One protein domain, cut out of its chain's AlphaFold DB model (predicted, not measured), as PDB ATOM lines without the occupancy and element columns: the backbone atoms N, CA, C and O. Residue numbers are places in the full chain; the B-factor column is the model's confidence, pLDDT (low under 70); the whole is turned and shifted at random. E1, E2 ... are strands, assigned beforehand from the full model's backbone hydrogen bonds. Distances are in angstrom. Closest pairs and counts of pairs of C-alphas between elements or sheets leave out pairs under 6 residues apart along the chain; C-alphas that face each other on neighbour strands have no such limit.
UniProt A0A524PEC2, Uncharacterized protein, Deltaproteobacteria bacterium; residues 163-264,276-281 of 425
ATOM      1  N   ALA A 163      18.421  47.574 -23.252       87.44
ATOM      2  CA  ALA A 163      17.076  47.460 -22.698       87.44
ATOM      3  C   ALA A 163      16.488  46.092 -23.046       87.44
ATOM      4  O   ALA A 163      16.477  45.244 -22.176       87.44
ATOM      5  N   SER A 164      16.083  45.847 -24.288       86.88
ATOM      6  CA  SER A 164      15.640  44.544 -24.813       86.88
ATOM      7  C   SER A 164      16.440  44.078 -26.033       86.88
ATOM      8  O   SER A 164      16.140  43.030 -26.591       86.88
ATOM      9  N   GLY A 165      17.410  44.878 -26.479       87.62
ATOM     10  CA  GLY A 165      18.293  44.558 -27.594       87.62
ATOM     11  C   GLY A 165      19.406  43.580 -27.225       87.62
ATOM     12  O   GLY A 165      19.364  42.913 -26.190       87.62
ATOM     13  N   ALA A 166      20.447  43.551 -28.050       88.31
ATOM     14  CA  ALA A 166      21.644  42.766 -27.780       88.31
ATOM     15  C   ALA A 166      22.918  43.567 -28.070       88.31
ATOM     16  O   ALA A 166      22.952  44.415 -28.961       88.31
ATOM     17  N   PHE A 167      23.961  43.291 -27.299       89.94
ATOM     18  CA  PHE A 167      25.325  43.719 -27.559       89.94
ATOM     19  C   PHE A 167      26.196  42.470 -27.671       89.94
ATOM     20  O   PHE A 167      26.189  41.650 -26.755       89.94
ATOM     21  N   ALA A 168      26.910  42.323 -28.780       91.62
ATOM     22  CA  ALA A 168      27.828  41.222 -29.021       91.62
ATOM     23  C   ALA A 168      29.198  41.777 -29.420       91.62
ATOM     24  O   ALA A 168      29.306  42.481 -30.421       91.62
ATOM     25  N   GLU A 169      30.229  41.450 -28.652       92.44
ATOM     26  CA  GLU A 169      31.625  41.760 -28.948       92.44
ATOM     27  C   GLU A 169      32.381  40.446 -29.134       92.44
ATOM     28  O   GLU A 169      32.333  39.564 -28.274       92.44
ATOM     29  N   ALA A 170      33.028  40.278 -30.285       92.06
ATOM     30  CA  ALA A 170      33.693  39.034 -30.642       92.06
ATOM     31  C   ALA A 170      35.079  39.268 -31.244       92.06
ATOM     32  O   ALA A 170      35.235  40.053 -32.180       92.06
ATOM     33  N   GLY A 171      36.082  38.536 -30.760       90.25
ATOM     34  CA  GLY A 171      37.416  38.599 -31.344       90.25
ATOM     35  C   GLY A 171      38.451  37.676 -30.734       90.25
ATOM     36  O   GLY A 171      38.196  37.018 -29.740       90.25
ATOM     37  N   THR A 172      39.657  37.615 -31.300       89.75
ATOM     38  CA  THR A 172      40.762  36.905 -30.627       89.75
ATOM     39  C   THR A 172      41.083  37.589 -29.298       89.75
ATOM     40  O   THR A 172      41.278  36.912 -28.292       89.75
ATOM     41  N   ALA A 173      41.085  38.923 -29.298       89.81
ATOM     42  CA  ALA A 173      41.044  39.758 -28.108       89.81
ATOM     43  C   ALA A 173      39.774  40.620 -28.150       89.81
ATOM     44  O   ALA A 173      39.642  41.463 -29.035       89.81
ATOM     45  N   ALA A 174      38.856  40.397 -27.216       91.38
ATOM     46  CA  ALA A 174      37.698  41.246 -26.959       91.38
ATOM     47  C   ALA A 174      37.947  42.023 -25.658       91.38
ATOM     48  O   ALA A 174      38.539  41.481 -24.718       91.38
ATOM     49  N   THR A 175      37.617  43.313 -25.616       90.19
ATOM     50  CA  THR A 175      37.874  44.134 -24.429       90.19
ATOM     51  C   THR A 175      36.799  45.188 -24.240       90.19
ATOM     52  O   THR A 175      36.862  46.286 -24.804       90.19
ATOM     53  N   LEU A 176      35.894  44.918 -23.302       89.44
ATOM     54  CA  LEU A 176      34.889  45.870 -22.861       89.44
ATOM     55  C   LEU A 176      35.351  46.664 -21.630       89.44
ATOM     56  O   LEU A 176      35.427  46.165 -20.508       89.44
ATOM     57  N   LEU A 177      35.568  47.971 -21.793       88.88
ATOM     58  CA  LEU A 177      35.855  48.892 -20.691       88.88
ATOM     59  C   LEU A 177      34.648  49.775 -20.364       88.88
ATOM     60  O   LEU A 177      34.377  50.749 -21.068       88.88
ATOM     61  N   ALA A 178      33.997  49.539 -19.222       85.69
ATOM     62  CA  ALA A 178      32.887  50.352 -18.726       85.69
ATOM     63  C   ALA A 178      33.186  51.017 -17.370       85.69
ATOM     64  O   ALA A 178      33.495  50.374 -16.371       85.69
ATOM     65  N   THR A 179      33.062  52.346 -17.279       80.69
ATOM     66  CA  THR A 179      33.572  53.069 -16.091       80.69
ATOM     67  C   THR A 179      32.515  53.480 -15.062       80.69
ATOM     68  O   THR A 179      32.879  53.798 -13.926       80.69
ATOM     69  N   ARG A 180      31.219  53.519 -15.419       82.44
ATOM     70  CA  ARG A 180      30.161  54.063 -14.536       82.44
ATOM     71  C   ARG A 180      28.866  53.266 -14.449       82.44
ATOM     72  O   ARG A 180      28.382  53.085 -13.346       82.44
ATOM     73  N   LYS A 181      28.232  52.871 -15.554       85.44
ATOM     74  CA  LYS A 181      26.997  52.066 -15.521       85.44
ATOM     75  C   LYS A 181      26.958  51.126 -16.710       85.44
ATOM     76  O   LYS A 181      27.047  51.602 -17.839       85.44
ATOM     77  N   LEU A 182      26.793  49.841 -16.428       89.56
ATOM     78  CA  LEU A 182      26.574  48.788 -17.411       89.56
ATOM     79  C   LEU A 182      25.327  48.018 -16.971       89.56
ATOM     80  O   LEU A 182      25.299  47.467 -15.873       89.56
ATOM     81  N   ILE A 183      24.259  48.099 -17.766       89.81
ATOM     82  CA  ILE A 183      22.937  47.587 -17.389       89.81
ATOM     83  C   ILE A 183      22.382  46.717 -18.511       89.81
ATOM     84  O   ILE A 183      22.115  47.226 -19.602       89.81
ATOM     85  N   ALA A 184      22.133  45.446 -18.203       88.75
ATOM     86  CA  ALA A 184      21.288  44.574 -19.011       88.75
ATOM     87  C   ALA A 184      19.867  44.632 -18.450       88.75
ATOM     88  O   ALA A 184      19.621  44.175 -17.338       88.75
ATOM     89  N   GLY A 185      18.952  45.252 -19.191       89.25
ATOM     90  CA  GLY A 185      17.522  45.321 -18.902       89.25
ATOM     91  C   GLY A 185      16.883  43.939 -18.986       89.25
ATOM     92  O   GLY A 185      17.008  43.157 -18.062       89.25
ATOM     93  N   SER A 186      16.189  43.638 -20.073       87.69
ATOM     94  CA  SER A 186      15.779  42.303 -20.525       87.69
ATOM     95  C   SER A 186      16.602  41.792 -21.716       87.69
ATOM     96  O   SER A 186      16.332  40.709 -22.216       87.69
ATOM     97  N   GLY A 187      17.552  42.583 -22.217       89.44
ATOM     98  CA  GLY A 187      18.418  42.204 -23.329       89.44
ATOM     99  C   GLY A 187      19.711  41.513 -22.892       89.44
ATOM    100  O   GLY A 187      19.887  41.195 -21.715       89.44
ATOM    101  N   ALA A 188      20.615  41.301 -23.845       89.19
ATOM    102  CA  ALA A 188      21.813  40.483 -23.654       89.19
ATOM    103  C   ALA A 188      23.115  41.245 -23.944       89.19
ATOM    104  O   ALA A 188      23.179  42.042 -24.881       89.19
ATOM    105  N   PHE A 189      24.155  40.953 -23.167       91.25
ATOM    106  CA  PHE A 189      25.553  41.236 -23.491       91.25
ATOM    107  C   PHE A 189      26.283  39.913 -23.690       91.25
ATOM    108  O   PHE A 189      26.210  39.049 -22.819       91.25
ATOM    109  N   ALA A 190      26.979  39.773 -24.810       92.62
ATOM    110  CA  ALA A 190      27.860  38.656 -25.095       92.62
ATOM    111  C   ALA A 190      29.247  39.197 -25.448       92.62
ATOM    112  O   ALA A 190      29.377  39.975 -26.389       92.62
ATOM    113  N   GLU A 191      30.264  38.796 -24.700       93.38
ATOM    114  CA  GLU A 191      31.671  39.057 -24.997       93.38
ATOM    115  C   GLU A 191      32.355  37.709 -25.217       93.38
ATOM    116  O   GLU A 191      32.344  36.845 -24.341       93.38
ATOM    117  N   THR A 192      32.890  37.491 -26.416       92.50
ATOM    118  CA  THR A 192      33.440  36.190 -26.810       92.50
ATOM    119  C   THR A 192      34.819  36.336 -27.429       92.50
ATOM    120  O   THR A 192      34.999  37.115 -28.364       92.50
ATOM    121  N   GLY A 193      35.797  35.565 -26.964       91.19
ATOM    122  CA  GLY A 193      37.111  35.592 -27.589       91.19
ATOM    123  C   GLY A 193      38.115  34.590 -27.065       91.19
ATOM    124  O   GLY A 193      37.837  33.861 -26.130       91.19
ATOM    125  N   THR A 194      39.313  34.532 -27.647       90.31
ATOM    126  CA  THR A 194      40.396  33.744 -27.029       90.31
ATOM    127  C   THR A 194      40.802  34.387 -25.704       90.31
ATOM    128  O   THR A 194      40.951  33.693 -24.702       90.31
ATOM    129  N   ALA A 195      40.922  35.715 -25.703       89.88
ATOM    130  CA  ALA A 195      40.961  36.559 -24.522       89.88
ATOM    131  C   ALA A 195      39.725  37.472 -24.533       89.88
ATOM    132  O   ALA A 195      39.596  38.312 -25.422       89.88
ATOM    133  N   ALA A 196      38.826  37.292 -23.571       91.94
ATOM    134  CA  ALA A 196      37.705  38.186 -23.292       91.94
ATOM    135  C   ALA A 196      38.003  38.926 -21.983       91.94
ATOM    136  O   ALA A 196      38.527  38.327 -21.038       91.94
ATOM    137  N   THR A 197      37.792  40.241 -21.938       90.25
ATOM    138  CA  THR A 197      38.145  41.037 -20.760       90.25
ATOM    139  C   THR A 197      37.151  42.163 -20.541       90.25
ATOM    140  O   THR A 197      37.301  43.273 -21.068       90.25
ATOM    141  N   LEU A 198      36.221  41.926 -19.620       89.00
ATOM    142  CA  LEU A 198      35.313  42.947 -19.121       89.00
ATOM    143  C   LEU A 198      35.923  43.698 -17.929       89.00
ATOM    144  O   LEU A 198      35.975  43.216 -16.799       89.00
ATOM    145  N   THR A 199      36.325  44.954 -18.136       88.44
ATOM    146  CA  THR A 199      36.790  45.834 -17.052       88.44
ATOM    147  C   THR A 199      35.729  46.841 -16.626       88.44
ATOM    148  O   THR A 199      35.293  47.708 -17.390       88.44
ATOM    149  N   TYR A 200      35.389  46.799 -15.339       83.62
ATOM    150  CA  TYR A 200      34.349  47.602 -14.728       83.62
ATOM    151  C   TYR A 200      34.774  48.333 -13.435       83.62
ATOM    152  O   TYR A 200      35.148  47.731 -12.425       83.62
ATOM    153  N   GLY A 201      34.548  49.655 -13.396       69.25
ATOM    154  CA  GLY A 201      34.261  50.347 -12.129       69.25
ATOM    155  C   GLY A 201      35.353  51.188 -11.455       69.25
ATOM    156  O   GLY A 201      35.454  51.192 -10.230       69.25
ATOM    157  N   ALA A 202      36.082  52.023 -12.195       65.31
ATOM    158  CA  ALA A 202      37.046  52.971 -11.608       65.31
ATOM    159  C   ALA A 202      36.435  54.067 -10.689       65.31
ATOM    160  O   ALA A 202      37.172  54.855 -10.099       65.31
ATOM    161  N   LEU A 203      35.103  54.174 -10.575       71.75
ATOM    162  CA  LEU A 203      34.414  55.296  -9.922       71.75
ATOM    163  C   LEU A 203      33.492  54.857  -8.778       71.75
ATOM    164  O   LEU A 203      32.962  53.750  -8.755       71.75
ATOM    165  N   ALA A 204      33.253  55.766  -7.828       65.75
ATOM    166  CA  ALA A 204      32.483  55.471  -6.618       65.75
ATOM    167  C   ALA A 204      31.039  54.999  -6.891       65.75
ATOM    168  O   ALA A 204      30.558  54.121  -6.171       65.75
ATOM    169  N   GLU A 205      30.409  55.532  -7.942       71.56
ATOM    170  CA  GLU A 205      29.015  55.291  -8.362       71.56
ATOM    171  C   GLU A 205      28.857  54.133  -9.366       71.56
ATOM    172  O   GLU A 205      27.832  54.024 -10.041       71.56
ATOM    173  N   ALA A 206      29.890  53.306  -9.524       78.56
ATOM    174  CA  ALA A 206      29.899  52.244 -10.513       78.56
ATOM    175  C   ALA A 206      29.004  51.047 -10.098       78.56
ATOM    176  O   ALA A 206      29.312  50.357  -9.121       78.56
ATOM    177  N   SER A 207      27.917  50.790 -10.844       83.12
ATOM    178  CA  SER A 207      27.177  49.516 -10.878       83.12
ATOM    179  C   SER A 207      27.186  48.750 -12.228       83.12
ATOM    180  O   SER A 207      26.950  49.322 -13.304       83.12
ATOM    181  N   LEU A 208      27.433  47.437 -12.137       87.62
ATOM    182  CA  LEU A 208      27.132  46.429 -13.156       87.62
ATOM    183  C   LEU A 208      25.856  45.700 -12.720       87.62
ATOM    184  O   LEU A 208      25.855  45.030 -11.684       87.62
ATOM    185  N   ASP A 209      24.758  45.895 -13.451       87.75
ATOM    186  CA  ASP A 209      23.441  45.383 -13.068       87.75
ATOM    187  C   ASP A 209      22.826  44.532 -14.197       87.75
ATOM    188  O   ASP A 209      22.430  45.047 -15.247       87.75
ATOM    189  N   ALA A 210      22.706  43.226 -13.961       87.38
ATOM    190  CA  ALA A 210      21.916  42.310 -14.777       87.38
ATOM    191  C   ALA A 210      20.500  42.278 -14.207       87.38
ATOM    192  O   ALA A 210      20.253  41.605 -13.210       87.38
ATOM    193  N   LEU A 211      19.587  43.077 -14.764       90.00
ATOM    194  CA  LEU A 211      18.220  43.188 -14.260       90.00
ATOM    195  C   LEU A 211      17.455  41.891 -14.532       90.00
ATOM    196  O   LEU A 211      17.492  40.995 -13.706       90.00
ATOM    197  N   SER A 212      16.799  41.776 -15.678       87.75
ATOM    198  CA  SER A 212      16.207  40.537 -16.213       87.75
ATOM    199  C   SER A 212      17.002  39.964 -17.390       87.75
ATOM    200  O   SER A 212      16.639  38.930 -17.936       87.75
ATOM    201  N   GLY A 213      18.052  40.668 -17.806       89.88
ATOM    202  CA  GLY A 213      18.863  40.360 -18.968       89.88
ATOM    203  C   GLY A 213      20.027  39.444 -18.638       89.88
ATOM    204  O   GLY A 213      20.211  39.019 -17.494       89.88
ATOM    205  N   THR A 214      20.830  39.168 -19.653       89.94
ATOM    206  CA  THR A 214      21.955  38.242 -19.551       89.94
ATOM    207  C   THR A 214      23.278  38.942 -19.830       89.94
ATOM    208  O   THR A 214      23.368  39.823 -20.684       89.94
ATOM    209  N   PHE A 215      24.306  38.542 -19.091       91.12
ATOM    210  CA  PHE A 215      25.702  38.776 -19.432       91.12
ATOM    211  C   PHE A 215      26.352  37.421 -19.656       91.12
ATOM    212  O   PHE A 215      26.223  36.528 -18.817       91.12
ATOM    213  N   LEU A 216      27.017  37.285 -20.790       92.50
ATOM    214  CA  LEU A 216      27.761  36.108 -21.177       92.50
ATOM    215  C   LEU A 216      29.175  36.553 -21.543       92.50
ATOM    216  O   LEU A 216      29.342  37.343 -22.467       92.50
ATOM    217  N   GLU A 217      30.169  36.051 -20.830       92.56
ATOM    218  CA  GLU A 217      31.584  36.257 -21.127       92.56
ATOM    219  C   GLU A 217      32.214  34.885 -21.359       92.56
ATOM    220  O   GLU A 217      32.208  34.032 -20.472       92.56
ATOM    221  N   THR A 218      32.705  34.625 -22.571       91.81
ATOM    222  CA  THR A 218      33.294  33.324 -22.904       91.81
ATOM    223  C   THR A 218      34.644  33.464 -23.574       91.81
ATOM    224  O   THR A 218      34.760  34.162 -24.583       91.81
ATOM    225  N   GLY A 219      35.635  32.715 -23.107       89.56
ATOM    226  CA  GLY A 219      36.901  32.636 -23.812       89.56
ATOM    227  C   GLY A 219      37.888  31.641 -23.251       89.56
ATOM    228  O   GLY A 219      37.663  31.087 -22.190       89.56
ATOM    229  N   THR A 220      39.006  31.395 -23.933       88.06
ATOM    230  CA  THR A 220      40.077  30.573 -23.337       88.06
ATOM    231  C   THR A 220      40.578  31.230 -22.051       88.06
ATOM    232  O   THR A 220      40.722  30.555 -21.036       88.06
ATOM    233  N   ALA A 221      40.766  32.548 -22.085       88.19
ATOM    234  CA  ALA A 221      40.907  33.409 -20.922       88.19
ATOM    235  C   ALA A 221      39.730  34.398 -20.889       88.19
ATOM    236  O   ALA A 221      39.673  35.313 -21.706       88.19
ATOM    237  N   ALA A 222      38.795  34.201 -19.966       89.31
ATOM    238  CA  ALA A 222      37.744  35.152 -19.619       89.31
ATOM    239  C   ALA A 222      38.155  35.865 -18.324       89.31
ATOM    240  O   ALA A 222      38.659  35.227 -17.395       89.31
ATOM    241  N   THR A 223      38.071  37.193 -18.283       88.25
ATOM    242  CA  THR A 223      38.531  37.960 -17.122       88.25
ATOM    243  C   THR A 223      37.595  39.122 -16.835       88.25
ATOM    244  O   THR A 223      37.743  40.219 -17.383       88.25
ATOM    245  N   LEU A 224      36.716  38.919 -15.856       86.69
ATOM    246  CA  LEU A 224      35.855  39.967 -15.335       86.69
ATOM    247  C   LEU A 224      36.513  40.736 -14.175       86.69
ATOM    248  O   LEU A 224      36.694  40.230 -13.067       86.69
ATOM    249  N   LEU A 225      36.769  42.033 -14.357       86.56
ATOM    250  CA  LEU A 225      37.223  42.933 -13.290       86.56
ATOM    251  C   LEU A 225      36.085  43.848 -12.837       86.56
ATOM    252  O   LEU A 225      35.738  44.806 -13.517       86.56
ATOM    253  N   VAL A 226      35.562  43.640 -11.629       82.38
ATOM    254  CA  VAL A 226      34.524  44.481 -11.013       82.38
ATOM    255  C   VAL A 226      35.045  45.136  -9.737       82.38
ATOM    256  O   VAL A 226      35.051  44.578  -8.639       82.38
ATOM    257  N   ALA A 227      35.381  46.417  -9.822       74.25
ATOM    258  CA  ALA A 227      35.941  47.149  -8.687       74.25
ATOM    259  C   ALA A 227      34.913  47.569  -7.611       74.25
ATOM    260  O   ALA A 227      35.289  48.163  -6.596       74.25
ATOM    261  N   ARG A 228      33.607  47.340  -7.808       79.38
ATOM    262  CA  ARG A 228      32.565  47.795  -6.865       79.38
ATOM    263  C   ARG A 228      31.424  46.789  -6.714       79.38
ATOM    264  O   ARG A 228      31.468  45.949  -5.816       79.38
ATOM    265  N   LYS A 229      30.365  46.921  -7.512       83.69
ATOM    266  CA  LYS A 229      29.116  46.173  -7.348       83.69
ATOM    267  C   LYS A 229      28.752  45.464  -8.648       83.69
ATOM    268  O   LYS A 229      28.509  46.143  -9.643       83.69
ATOM    269  N   LEU A 230      28.620  44.144  -8.563       86.50
ATOM    270  CA  LEU A 230      27.887  43.308  -9.511       86.50
ATOM    271  C   LEU A 230      26.584  42.865  -8.834       86.50
ATOM    272  O   LEU A 230      26.606  42.277  -7.747       86.50
ATOM    273  N   ALA A 231      25.445  43.211  -9.429       87.38
ATOM    274  CA  ALA A 231      24.144  42.712  -9.004       87.38
ATOM    275  C   ALA A 231      23.406  42.039 -10.155       87.38
ATOM    276  O   ALA A 231      23.155  42.645 -11.191       87.38
ATOM    277  N   VAL A 232      22.993  40.809  -9.904       86.31
ATOM    278  CA  VAL A 232      22.126  40.017 -10.760       86.31
ATOM    279  C   VAL A 232      20.757  39.990 -10.083       86.31
ATOM    280  O   VAL A 232      20.602  39.396  -9.017       86.31
ATOM    281  N   ALA A 233      19.785  40.729 -10.620       88.12
ATOM    282  CA  ALA A 233      18.443  40.813 -10.054       88.12
ATOM    283  C   ALA A 233      17.662  39.530 -10.354       88.12
ATOM    284  O   ALA A 233      17.710  38.626  -9.535       88.12
ATOM    285  N   SER A 234      16.986  39.408 -11.493       86.44
ATOM    286  CA  SER A 234      16.374  38.164 -12.000       86.44
ATOM    287  C   SER A 234      17.061  37.634 -13.264       86.44
ATOM    288  O   SER A 234      16.622  36.641 -13.831       86.44
ATOM    289  N   GLY A 235      18.098  38.328 -13.729       88.88
ATOM    290  CA  GLY A 235      18.865  37.996 -14.916       88.88
ATOM    291  C   GLY A 235      19.875  36.881 -14.680       88.88
ATOM    292  O   GLY A 235      19.864  36.203 -13.650       88.88
ATOM    293  N   ALA A 236      20.786  36.728 -15.633       88.50
ATOM    294  CA  ALA A 236      21.880  35.775 -15.533       88.50
ATOM    295  C   ALA A 236      23.224  36.439 -15.829       88.50
ATOM    296  O   ALA A 236      23.319  37.333 -16.670       88.50
ATOM    297  N   PHE A 237      24.257  35.982 -15.139       89.62
ATOM    298  CA  PHE A 237      25.644  36.264 -15.460       89.62
ATOM    299  C   PHE A 237      26.360  34.924 -15.615       89.62
ATOM    300  O   PHE A 237      26.300  34.102 -14.702       89.62
ATOM    301  N   ALA A 238      26.986  34.698 -16.763       90.50
ATOM    302  CA  ALA A 238      27.747  33.496 -17.054       90.50
ATOM    303  C   ALA A 238      29.138  33.887 -17.558       90.50
ATOM    304  O   ALA A 238      29.250  34.574 -18.570       90.50
ATOM    305  N   GLU A 239      30.172  33.437 -16.860       89.81
ATOM    306  CA  GLU A 239      31.570  33.542 -17.274       89.81
ATOM    307  C   GLU A 239      32.107  32.129 -17.481       89.81
ATOM    308  O   GLU A 239      31.986  31.284 -16.594       89.81
ATOM    309  N   SER A 240      32.655  31.843 -18.660       88.62
ATOM    310  CA  SER A 240      33.174  30.509 -18.958       88.62
ATOM    311  C   SER A 240      34.481  30.542 -19.730       88.62
ATOM    312  O   SER A 240      34.583  31.240 -20.741       88.62
ATOM    313  N   GLY A 241      35.449  29.730 -19.315       86.31
ATOM    314  CA  GLY A 241      36.722  29.631 -20.010       86.31
ATOM    315  C   GLY A 241      37.666  28.562 -19.499       86.31
ATOM    316  O   GLY A 241      37.357  27.860 -18.552       86.31
ATOM    317  N   THR A 242      38.838  28.406 -20.114       83.56
ATOM    318  CA  THR A 242      39.903  27.578 -19.514       83.56
ATOM    319  C   THR A 242      40.434  28.275 -18.261       83.56
ATOM    320  O   THR A 242      40.509  27.668 -17.197       83.56
ATOM    321  N   ALA A 243      40.702  29.575 -18.362       82.44
ATOM    322  CA  ALA A 243      40.869  30.478 -17.235       82.44
ATOM    323  C   ALA A 243      39.666  31.424 -17.195       82.44
ATOM    324  O   ALA A 243      39.494  32.228 -18.107       82.44
ATOM    325  N   ALA A 244      38.836  31.308 -16.164       83.81
ATOM    326  CA  ALA A 244      37.728  32.219 -15.895       83.81
ATOM    327  C   ALA A 244      38.060  32.934 -14.587       83.81
ATOM    328  O   ALA A 244      38.178  32.279 -13.555       83.81
ATOM    329  N   ILE A 245      38.329  34.238 -14.624       81.50
ATOM    330  CA  ILE A 245      38.850  34.948 -13.453       81.50
ATOM    331  C   ILE A 245      37.973  36.150 -13.125       81.50
ATOM    332  O   ILE A 245      38.134  37.234 -13.688       81.50
ATOM    333  N   LEU A 246      37.156  35.992 -12.084       80.62
ATOM    334  CA  LEU A 246      36.383  37.081 -11.511       80.62
ATOM    335  C   LEU A 246      37.137  37.818 -10.391       80.62
ATOM    336  O   LEU A 246      37.334  37.339  -9.267       80.62
ATOM    337  N   LEU A 247      37.458  39.087 -10.638       79.56
ATOM    338  CA  LEU A 247      37.959  40.026  -9.637       79.56
ATOM    339  C   LEU A 247      36.868  40.997  -9.188       79.56
ATOM    340  O   LEU A 247      36.771  42.119  -9.682       79.56
ATOM    341  N   ALA A 248      36.078  40.607  -8.185       75.81
ATOM    342  CA  ALA A 248      35.042  41.459  -7.604       75.81
ATOM    343  C   ALA A 248      35.469  41.999  -6.232       75.81
ATOM    344  O   ALA A 248      35.547  41.242  -5.282       75.81
ATOM    345  N   THR A 249      35.675  43.308  -6.048       68.06
ATOM    346  CA  THR A 249      36.326  43.792  -4.805       68.06
ATOM    347  C   THR A 249      35.379  44.134  -3.643       68.06
ATOM    348  O   THR A 249      35.792  44.086  -2.479       68.06
ATOM    349  N   ARG A 250      34.104  44.496  -3.892       75.00
ATOM    350  CA  ARG A 250      33.169  44.919  -2.819       75.00
ATOM    351  C   ARG A 250      31.888  44.101  -2.702       75.00
ATOM    352  O   ARG A 250      31.606  43.617  -1.611       75.00
ATOM    353  N   LYS A 251      31.052  44.004  -3.731       81.25
ATOM    354  CA  LYS A 251      29.731  43.378  -3.575       81.25
ATOM    355  C   LYS A 251      29.359  42.555  -4.796       81.25
ATOM    356  O   LYS A 251      29.280  43.108  -5.889       81.25
ATOM    357  N   LEU A 252      29.044  41.288  -4.557       83.94
ATOM    358  CA  LEU A 252      28.469  40.372  -5.528       83.94
ATOM    359  C   LEU A 252      27.116  39.886  -4.986       83.94
ATOM    360  O   LEU A 252      27.042  39.357  -3.874       83.94
ATOM    361  N   VAL A 253      26.032  40.161  -5.713       85.38
ATOM    362  CA  VAL A 253      24.662  39.845  -5.277       85.38
ATOM    363  C   VAL A 253      23.902  39.154  -6.392       85.38
ATOM    364  O   VAL A 253      23.757  39.742  -7.455       85.38
ATOM    365  N   ALA A 254      23.342  37.983  -6.114       84.69
ATOM    366  CA  ALA A 254      22.354  37.334  -6.964       84.69
ATOM    367  C   ALA A 254      21.035  37.340  -6.193       84.69
ATOM    368  O   ALA A 254      20.854  36.554  -5.269       84.69
ATOM    369  N   ALA A 255      20.155  38.301  -6.480       84.75
ATOM    370  CA  ALA A 255      18.903  38.459  -5.746       84.75
ATOM    371  C   ALA A 255      17.967  37.280  -6.029       84.75
ATOM    372  O   ALA A 255      17.712  36.495  -5.135       84.75
ATOM    373  N   SER A 256      17.521  37.121  -7.266       84.56
ATOM    374  CA  SER A 256      16.744  35.983  -7.785       84.56
ATOM    375  C   SER A 256      17.361  35.367  -9.046       84.56
ATOM    376  O   SER A 256      16.864  34.371  -9.551       84.56
ATOM    377  N   GLY A 257      18.418  35.984  -9.568       84.38
ATOM    378  CA  GLY A 257      19.097  35.580 -10.785       84.38
ATOM    379  C   GLY A 257      20.180  34.541 -10.539       84.38
ATOM    380  O   GLY A 257      20.429  34.139  -9.402       84.38
ATOM    381  N   SER A 258      20.835  34.133 -11.618       85.75
ATOM    382  CA  SER A 258      21.908  33.141 -11.580       85.75
ATOM    383  C   SER A 258      23.252  33.778 -11.905       85.75
ATOM    384  O   SER A 258      23.362  34.554 -12.852       85.75
ATOM    385  N   PHE A 259      24.271  33.440 -11.130       86.56
ATOM    386  CA  PHE A 259      25.664  33.698 -11.442       86.56
ATOM    387  C   PHE A 259      26.361  32.351 -11.622       86.56
ATOM    388  O   PHE A 259      26.316  31.513 -10.720       86.56
ATOM    389  N   VAL A 260      26.987  32.154 -12.775       87.00
ATOM    390  CA  VAL A 260      27.686  30.924 -13.136       87.00
ATOM    391  C   VAL A 260      29.097  31.281 -13.585       87.00
ATOM    392  O   VAL A 260      29.262  32.103 -14.480       87.00
ATOM    393  N   GLU A 261      30.099  30.661 -12.977       85.75
ATOM    394  CA  GLU A 261      31.504  30.769 -13.376       85.75
ATOM    395  C   GLU A 261      32.045  29.358 -13.608       85.75
ATOM    396  O   GLU A 261      32.015  28.525 -12.699       85.75
ATOM    397  N   THR A 262      32.492  29.061 -14.827       85.00
ATOM    398  CA  THR A 262      33.010  27.735 -15.185       85.00
ATOM    399  C   THR A 262      34.377  27.816 -15.847       85.00
ATOM    400  O   THR A 262      34.576  28.530 -16.825       85.00
ATOM    401  N   GLY A 263      35.335  27.038 -15.352       80.94
ATOM    402  CA  GLY A 263      36.629  26.919 -16.009       80.94
ATOM    403  C   GLY A 263      37.665  26.137 -15.237       80.94
ATOM    404  O   GLY A 263      37.610  26.096 -14.017       80.94
ATOM    405  N   SER A 264      38.630  25.523 -15.928       74.94
ATOM    406  CA  SER A 264      39.686  24.739 -15.263       74.94
ATOM    407  C   SER A 264      40.436  25.558 -14.207       74.94
ATOM    408  O   SER A 264      40.664  25.055 -13.114       74.94
ATOM    409  N   ALA A 276      23.541  35.494  -1.982       79.62
ATOM    410  CA  ALA A 276      22.462  34.842  -2.712       79.62
ATOM    411  C   ALA A 276      21.137  35.139  -1.993       79.62
ATOM    412  O   ALA A 276      20.947  34.766  -0.831       79.62
ATOM    413  N   GLY A 277      20.244  35.868  -2.664       80.88
ATOM    414  CA  GLY A 277      18.847  36.049  -2.274       80.88
ATOM    415  C   GLY A 277      18.099  34.720  -2.406       80.88
ATOM    416  O   GLY A 277      18.466  33.766  -1.736       80.88
ATOM    417  N   SER A 278      17.104  34.639  -3.289       79.75
ATOM    418  CA  SER A 278      16.581  33.395  -3.876       79.75
ATOM    419  C   SER A 278      17.358  32.932  -5.124       79.75
ATOM    420  O   SER A 278      16.995  31.930  -5.730       79.75
ATOM    421  N   GLY A 279      18.374  33.688  -5.551       82.88
ATOM    422  CA  GLY A 279      19.204  33.392  -6.721       82.88
ATOM    423  C   GLY A 279      20.253  32.303  -6.485       82.88
ATOM    424  O   GLY A 279      20.392  31.781  -5.381       82.88
ATOM    425  N   ALA A 280      21.026  31.983  -7.518       82.50
ATOM    426  CA  ALA A 280      22.073  30.965  -7.459       82.50
ATOM    427  C   ALA A 280      23.458  31.557  -7.738       82.50
ATOM    428  O   ALA A 280      23.608  32.423  -8.598       82.50
ATOM    429  N   PHE A 281      24.465  31.059  -7.025       83.19
ATOM    430  CA  PHE A 281      25.874  31.156  -7.388       83.19
ATOM    431  C   PHE A 281      26.394  29.750  -7.628       83.19
ATOM    432  O   PHE A 281      26.330  28.920  -6.724       83.19
TER     433      PHE A 281
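AT A GLANCE: This is residues 163 to 264 and 276 to 281 of the 425 residues of an uncharacterized protein of Deltaproteobacteria bacterium (UniProt A0A524PEC2). The chain is wound in stacked turns, a three-sided solenoid in which each of the long strands E1, E3, E5 and E7 folds sharply in its course and makes two walls, while the short strands E2, E4, E6 and E8 make the third. E9 begins a further turn beside E7, and after a cut residues 280 to 281 add a short rung beside E9. The printed part has 108 residues with nine named strands, E1 to E9 in order, and no named helix: the class is all strand. One sheet runs E1 E3 E5 E7 E9 and the other E2 E4 E6 E8, both parallel. The whole is compact, with a radius of gyration of the C-alphas of 12.5 A and spans of 34 by 29 by 27 A.

IN THESE COORDINATES: E1, residues 166 to 178, begins at C-alpha 166 (21.644, 42.766, -27.780), bends by 135 degrees at Thr 172 (40.762, 36.905, -30.627) and measures 16.3 A from first to last C-alpha. E2 is residues 181 to 184. E3, residues 188 to 200, measures 17.0 A and bends by 133 degrees at residue 194. E4 is residues 207 to 210. E5, residues 214 to 226, measures 16.4 A and bends by 134 degrees at residue 220. E6 is residues 229 to 232. E7, residues 236 to 248, measures 16.4 A and bends by 133 degrees at residue 242. E8 is residues 251 to 254. E9, residues 258 to 262, measures 12.9 A and ends at C-alpha 262 (33.010, 27.735, -15.185).

HOW THE PARTS SIT: The larger sheet, twisted, has E1 and E9 as its edge strands. E1 and E3 are parallel at 1 degrees, with N 167 and O 188 within hydrogen-bond range at 2.8 A. E3 and E5 have N 189 and O 214 at 2.8 A, E5 and E7 N 222 and O 243 at 2.8 A, and E7 and E9 N 237 and O 258 at 2.8 A. In the smaller sheet, E2 and E4 have N 184 and O 209 at 3.0 A, E4 and E6 N 210 and O 231 at 2.9 A, and E6 and E8 N 232 and O 253 at 2.8 A. The two sheets form a sandwich, two sheets face to face, their strands at 76 degrees. The closest C-alphas of E2 and E5 are those of Ala 184 and Thr 214, 6.4 A apart. E1 and E9 are apart.

THE WHOLE: The two C-alphas farthest apart, those of Thr 172 and Ser 278, are 36.2 A apart. Residues 265 to 275 are not printed, and C-alphas 264 and 276 are 23.6 A apart across this cut. The link E3 to E4, with 6 residues, is short; the other links between named strands are tight. The mean pLDDT of the printed part is 85.6, and residues 201 to 202, 204 and 249 are under 70.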